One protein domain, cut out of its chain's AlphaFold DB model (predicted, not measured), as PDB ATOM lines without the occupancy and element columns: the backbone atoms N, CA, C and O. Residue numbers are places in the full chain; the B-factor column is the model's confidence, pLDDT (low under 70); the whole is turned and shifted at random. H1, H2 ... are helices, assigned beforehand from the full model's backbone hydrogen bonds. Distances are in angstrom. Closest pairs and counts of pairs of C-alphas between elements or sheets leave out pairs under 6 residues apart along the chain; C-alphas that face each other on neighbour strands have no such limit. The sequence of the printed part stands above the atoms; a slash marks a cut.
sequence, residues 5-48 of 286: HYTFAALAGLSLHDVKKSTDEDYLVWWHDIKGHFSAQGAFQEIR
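This is residues 5 to 48 of the 286 residues of an uncharacterized protein of Coptis chinensis (UniProt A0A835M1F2). This model has little regular structure: a long, open stretch with no named element, residues 12 to 39, joins two short helices, H2 at one end and H1 near the other, and on its way residues 20 to 26 stick out to one side. Near H2 the link makes a small loop round residues 30 to 37. The printed part has 44 residues, with named helices H1 then H2 along the chain and no named strand; the class is all helix, though the named elements hold only 15 residues. It is only just extended, close to loose, with a radius of gyration of the C-alphas of 14.0 A, and spans 39 by 24 by 14 A.

Look first at H2, residues 40 to 47, where every O i to N i+4 pair is within hydrogen-bond range. H1, residues 5 to 11, is apart from it, with no C-alpha of the one within 8 A of the other. In H1, 0 of 3 O i to N i+4 pairs and 2 of 4 O i to N i+3 pairs are within range.

Find C-alpha 40 at (295.503, 193.798, 235.619); from there H2 runs 10.7 A to C-alpha 47. H1 runs 10.8 A from C-alpha 5 at (279.772, 183.388, 250.553) to C-alpha 11.

The C-alphas farthest apart, of His 17 and Arg 48, are 40.2 A apart. The link of 28 residues is long, and the printed part has no cut. Residues 5 to 21 have pLDDT under 70.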
ATOM      1  N   HIS A   5     278.752 184.442 250.437       54.09
ATOM      2  CA  HIS A   5     279.772 183.388 250.553       54.09
ATOM      3  C   HIS A   5     279.321 182.179 251.394       54.09
ATOM      4  O   HIS A   5     279.795 181.064 251.181       54.09
ATOM      5  N   TYR A   6     278.377 182.377 252.322       54.22
ATOM      6  CA  TYR A   6     277.896 181.328 253.231       54.22
ATOM      7  C   TYR A   6     277.073 180.248 252.513       54.22
ATOM      8  O   TYR A   6     277.040 179.099 252.948       54.22
ATOM      9  N   THR A   7     276.450 180.590 251.383       54.81
ATOM     10  CA  THR A   7     275.620 179.668 250.595       54.81
ATOM     11  C   THR A   7     276.464 178.671 249.789       54.81
ATOM     12  O   THR A   7     276.047 177.535 249.581       54.81
ATOM     13  N   PHE A   8     277.676 179.057 249.379       56.72
ATOM     14  CA  PHE A   8     278.564 178.202 248.581       56.72
ATOM     15  C   PHE A   8     279.285 177.130 249.412       56.72
ATOM     16  O   PHE A   8     279.511 176.030 248.913       56.72
ATOM     17  N   ALA A   9     279.595 177.404 250.685       56.50
ATOM     18  CA  ALA A   9     280.249 176.442 251.580       56.50
ATOM     19  C   ALA A   9     279.363 175.216 251.884       56.50
ATOM     20  O   ALA A   9     279.845 174.084 251.879       56.50
ATOM     21  N   ALA A  10     278.056 175.436 252.059       58.72
ATOM     22  CA  ALA A  10     277.088 174.367 252.301       58.72
ATOM     23  C   ALA A  10     276.916 173.434 251.084       58.72
ATOM     24  O   ALA A  10     276.774 172.224 251.248       58.72
ATOM     25  N   LEU A  11     276.993 173.972 249.861       60.28
ATOM     26  CA  LEU A  11     276.930 173.186 248.620       60.28
ATOM     27  C   LEU A  11     278.174 172.310 248.393       60.28
ATOM     28  O   LEU A  11     278.090 171.308 247.689       60.28
ATOM     29  N   ALA A  12     279.312 172.659 248.999       64.81
ATOM     30  CA  ALA A  12     280.555 171.889 248.931       64.81
ATOM     31  C   ALA A  12     280.681 170.815 250.035       64.81
ATOM     32  O   ALA A  12     281.734 170.192 250.156       64.81
ATOM     33  N   GLY A  13     279.638 170.597 250.849       64.38
ATOM     34  CA  GLY A  13     279.640 169.598 251.926       64.38
ATOM     35  C   GLY A  13     280.470 169.984 253.154       64.38
ATOM     36  O   GLY A  13     280.744 169.133 253.997       64.38
ATOM     37  N   LEU A  14     280.875 171.252 253.273       62.69
ATOM     38  CA  LEU A  14     281.613 171.756 254.428       62.69
ATOM     39  C   LEU A  14     280.628 172.201 255.515       62.69
ATOM     40  O   LEU A  14     279.826 173.116 255.315       62.69
ATOM     41  N   SER A  15     280.702 171.564 256.683       62.47
ATOM     42  CA  SER A  15     279.978 172.006 257.876       62.47
ATOM     43  C   SER A  15     280.561 173.336 258.356       62.47
ATOM     44  O   SER A  15     281.737 173.438 258.703       62.47
ATOM     45  N   LEU A  16     279.726 174.376 258.398       57.91
ATOM     46  CA  LEU A  16     280.111 175.712 258.872       57.91
ATOM     47  C   LEU A  16     280.558 175.724 260.345       57.91
ATOM     48  O   LEU A  16     281.176 176.693 260.779       57.91
ATOM     49  N   HIS A  17     280.255 174.666 261.104       61.94
ATOM     50  CA  HIS A  17     280.696 174.498 262.489       61.94
ATOM     51  C   HIS A  17     282.179 174.107 262.603       61.94
ATOM     52  O   HIS A  17     282.788 174.379 263.634       61.94
ATOM     53  N   ASP A  18     282.769 173.551 261.539       60.06
ATOM     54  CA  ASP A  18     284.166 173.094 261.511       60.06
ATOM     55  C   ASP A  18     285.130 174.158 260.953       60.06
ATOM     56  O   ASP A  18     286.354 174.012 261.013       60.06
ATOM     57  N   VAL A  19     284.599 175.269 260.431       64.44
ATOM     58  CA  VAL A  19     285.392 176.382 259.901       64.44
ATOM     59  C   VAL A  19     285.660 177.383 261.022       64.44
ATOM     60  O   VAL A  19     284.787 178.152 261.430       64.44
ATOM     61  N   LYS A  20     286.896 177.387 261.529       65.25
ATOM     62  CA  LYS A  20     287.356 178.344 262.543       65.25
ATOM     63  C   LYS A  20     287.220 179.768 261.984       65.25
ATOM     64  O   LYS A  20     287.919 180.127 261.039       65.25
ATOM     65  N   LYS A  21     286.308 180.571 262.541       64.31
ATOM     66  CA  LYS A  21     286.133 181.975 262.140       64.31
ATOM     67  C   LYS A  21     287.403 182.749 262.485       64.31
ATOM     68  O   LYS A  21     287.791 182.776 263.652       64.31
ATOM     69  N   SER A  22     288.045 183.339 261.478       71.56
ATOM     70  CA  SER A  22     289.149 184.264 261.725       71.56
ATOM     71  C   SER A  22     288.610 185.572 262.310       71.56
ATOM     72  O   SER A  22     287.476 185.959 262.031       71.56
ATOM     73  N   THR A  23     289.415 186.228 263.140       78.88
ATOM     74  CA  THR A  23     289.192 187.609 263.595       78.88
ATOM     75  C   THR A  23     289.770 188.640 262.628       78.88
ATOM     76  O   THR A  23     289.650 189.835 262.884       78.88
ATOM     77  N   ASP A  24     290.434 188.187 261.564       79.19
ATOM     78  CA  ASP A  24     291.014 189.055 260.544       79.19
ATOM     79  C   ASP A  24     289.921 189.772 259.743       79.19
ATOM     80  O   ASP A  24     288.813 189.261 259.571       79.19
ATOM     81  N   GLU A  25     290.245 190.961 259.236       81.44
ATOM     82  CA  GLU A  25     289.345 191.710 258.362       81.44
ATOM     83  C   GLU A  25     289.119 190.976 257.033       81.44
ATOM     84  O   GLU A  25     290.046 190.426 256.429       81.44
ATOM     85  N   ASP A  26     287.874 191.005 256.553       82.06
ATOM     86  CA  ASP A  26     287.519 190.490 255.234       82.06
ATOM     87  C   ASP A  26     288.285 191.253 254.141       82.06
ATOM     88  O   ASP A  26     288.351 192.484 254.137       82.06
ATOM     89  N   TYR A  27     288.812 190.527 253.154       81.19
ATOM     90  CA  TYR A  27     289.487 191.119 252.001       81.19
ATOM     91  C   TYR A  27     288.981 190.532 250.682       81.19
ATOM     92  O   TYR A  27     288.464 189.416 250.608       81.19
ATOM     93  N   LEU A  28     289.123 191.313 249.608       86.06
ATOM     94  CA  LEU A  28     288.726 190.895 248.268       86.06
ATOM     95  C   LEU A  28     289.725 189.882 247.701       86.06
ATOM     96  O   LEU A  28     290.918 190.162 247.599       86.06
ATOM     97  N   VAL A  29     289.205 188.737 247.263       86.94
ATOM     98  CA  VAL A  29     289.973 187.653 246.644       86.94
ATOM     99  C   VAL A  29     289.667 187.606 245.151       86.94
ATOM    100  O   VAL A  29     288.512 187.497 244.733       86.94
ATOM    101  N   TRP A  30     290.710 187.657 244.327       87.69
ATOM    102  CA  TRP A  30     290.583 187.427 242.894       87.69
ATOM    103  C   TRP A  30     290.504 185.929 242.595       87.69
ATOM    104  O   TRP A  30     291.502 185.219 242.662       87.69
ATOM    105  N   TRP A  31     289.315 185.452 242.231       87.56
ATOM    106  CA  TRP A  31     289.028 184.021 242.086       87.56
ATOM    107  C   TRP A  31     289.813 183.299 240.978       87.56
ATOM    108  O   TRP A  31     289.954 182.080 241.030       87.56
ATOM    109  N   HIS A  32     290.334 184.026 239.984       82.12
ATOM    110  CA  HIS A  32     291.171 183.445 238.926       82.12
ATOM    111  C   HIS A  32     292.666 183.374 239.288       82.12
ATOM    112  O   HIS A  32     293.479 182.996 238.444       82.12
ATOM    113  N   ASP A  33     293.058 183.755 240.507       85.00
ATOM    114  CA  ASP A  33     294.402 183.527 241.035       85.00
ATOM    115  C   ASP A  33     294.332 182.631 242.275       85.00
ATOM    116  O   ASP A  33     293.578 182.895 243.205       85.00
ATOM    117  N   ILE A  34     295.160 181.585 242.318       83.56
ATOM    118  CA  ILE A  34     295.186 180.619 243.431       83.56
ATOM    119  C   ILE A  34     295.613 181.301 244.740       83.56
ATOM    120  O   ILE A  34     295.217 180.873 245.820       83.56
ATOM    121  N   LYS A  35     296.407 182.376 244.653       87.12
ATOM    122  CA  LYS A  35     296.806 183.187 245.813       87.12
ATOM    123  C   LYS A  35     295.822 184.319 246.114       87.12
ATOM    124  O   LYS A  35     296.051 185.078 247.047       87.12
ATOM    125  N   GLY A  36     294.749 184.446 245.334       87.56
ATOM    126  CA  GLY A  36     293.734 185.472 245.520       87.56
ATOM    127  C   GLY A  36     294.149 186.879 245.105       87.56
ATOM    128  O   GLY A  36     293.389 187.820 245.335       87.56
ATOM    129  N   HIS A  37     295.322 187.065 244.495       90.31
ATOM    130  CA  HIS A  37     295.823 188.389 244.158       90.31
ATOM    131  C   HIS A  37     295.255 188.878 242.827       90.31
ATOM    132  O   HIS A  37     295.443 188.282 241.763       90.31
ATOM    133  N   PHE A  38     294.609 190.042 242.871       89.81
ATOM    134  CA  PHE A  38     294.225 190.734 241.653       89.81
ATOM    135  C   PHE A  38     295.463 191.264 240.924       89.81
ATOM    136  O   PHE A  38     296.330 191.915 241.504       89.81
ATOM    137  N   SER A  39     295.504 191.065 239.609       91.56
ATOM    138  CA  SER A  39     296.416 191.797 238.735       91.56
ATOM    139  C   SER A  39     295.713 192.173 237.438       91.56
ATOM    140  O   SER A  39     294.959 191.381 236.870       91.56
ATOM    141  N   ALA A  40     296.015 193.365 236.918       91.56
ATOM    142  CA  ALA A  40     295.503 193.798 235.619       91.56
ATOM    143  C   ALA A  40     295.894 192.815 234.498       91.56
ATOM    144  O   ALA A  40     295.117 192.575 233.576       91.56
ATOM    145  N   GLN A  41     297.080 192.200 234.599       90.06
ATOM    146  CA  GLN A  41     297.518 191.156 233.678       90.06
ATOM    147  C   GLN A  41     296.617 189.921 233.758       90.06
ATOM    148  O   GLN A  41     296.168 189.459 232.711       90.06
ATOM    149  N   GLY A  42     296.356 189.404 234.962       90.38
ATOM    150  CA  GLY A  42     295.486 188.247 235.183       90.38
ATOM    151  C   GLY A  42     294.076 188.504 234.665       90.38
ATOM    152  O   GLY A  42     293.604 187.775 233.800       90.38
ATOM    153  N   ALA A  43     293.461 189.617 235.069       91.69
ATOM    154  CA  ALA A  43     292.137 190.009 234.586       91.69
ATOM    155  C   ALA A  43     292.076 190.120 233.054       91.69
ATOM    156  O   ALA A  43     291.155 189.601 232.423       91.69
ATOM    157  N   PHE A  44     293.093 190.722 232.428       91.06
ATOM    158  CA  PHE A  44     293.172 190.803 230.971       91.06
ATOM    159  C   PHE A  44     293.293 189.426 230.299       91.06
ATOM    160  O   PHE A  44     292.761 189.234 229.206       91.06
ATOM    161  N   GLN A  45     293.993 188.461 230.907       90.25
ATOM    162  CA  GLN A  45     294.098 187.102 230.359       90.25
ATOM    163  C   GLN A  45     292.760 186.362 230.334       90.25
ATOM    164  O   GLN A  45     292.559 185.567 229.411       90.25
ATOM    165  N   GLU A  46     291.884 186.654 231.293       91.50
ATOM    166  CA  GLU A  46     290.563 186.033 231.422       91.50
ATOM    167  C   GLU A  46     289.555 186.618 230.429       91.50
ATOM    168  O   GLU A  46     288.870 185.873 229.734       91.50
ATOM    169  N   ILE A  47     289.508 187.946 230.279       92.19
ATOM    170  CA  ILE A  47     288.513 188.594 229.404       92.19
ATOM    171  C   ILE A  47     288.900 188.596 227.920       92.19
ATOM    172  O   ILE A  47     288.062 188.842 227.051       92.19
ATOM    173  N   ARG A  48     290.182 188.392 227.589       91.25
ATOM    174  CA  ARG A  48     290.639 188.527 226.200       91.25
ATOM    175  C   ARG A  48     290.273 187.309 225.357       91.25
ATOM    176  O   ARG A  48     290.540 186.162 225.711       91.25
TER     177      ARG A  48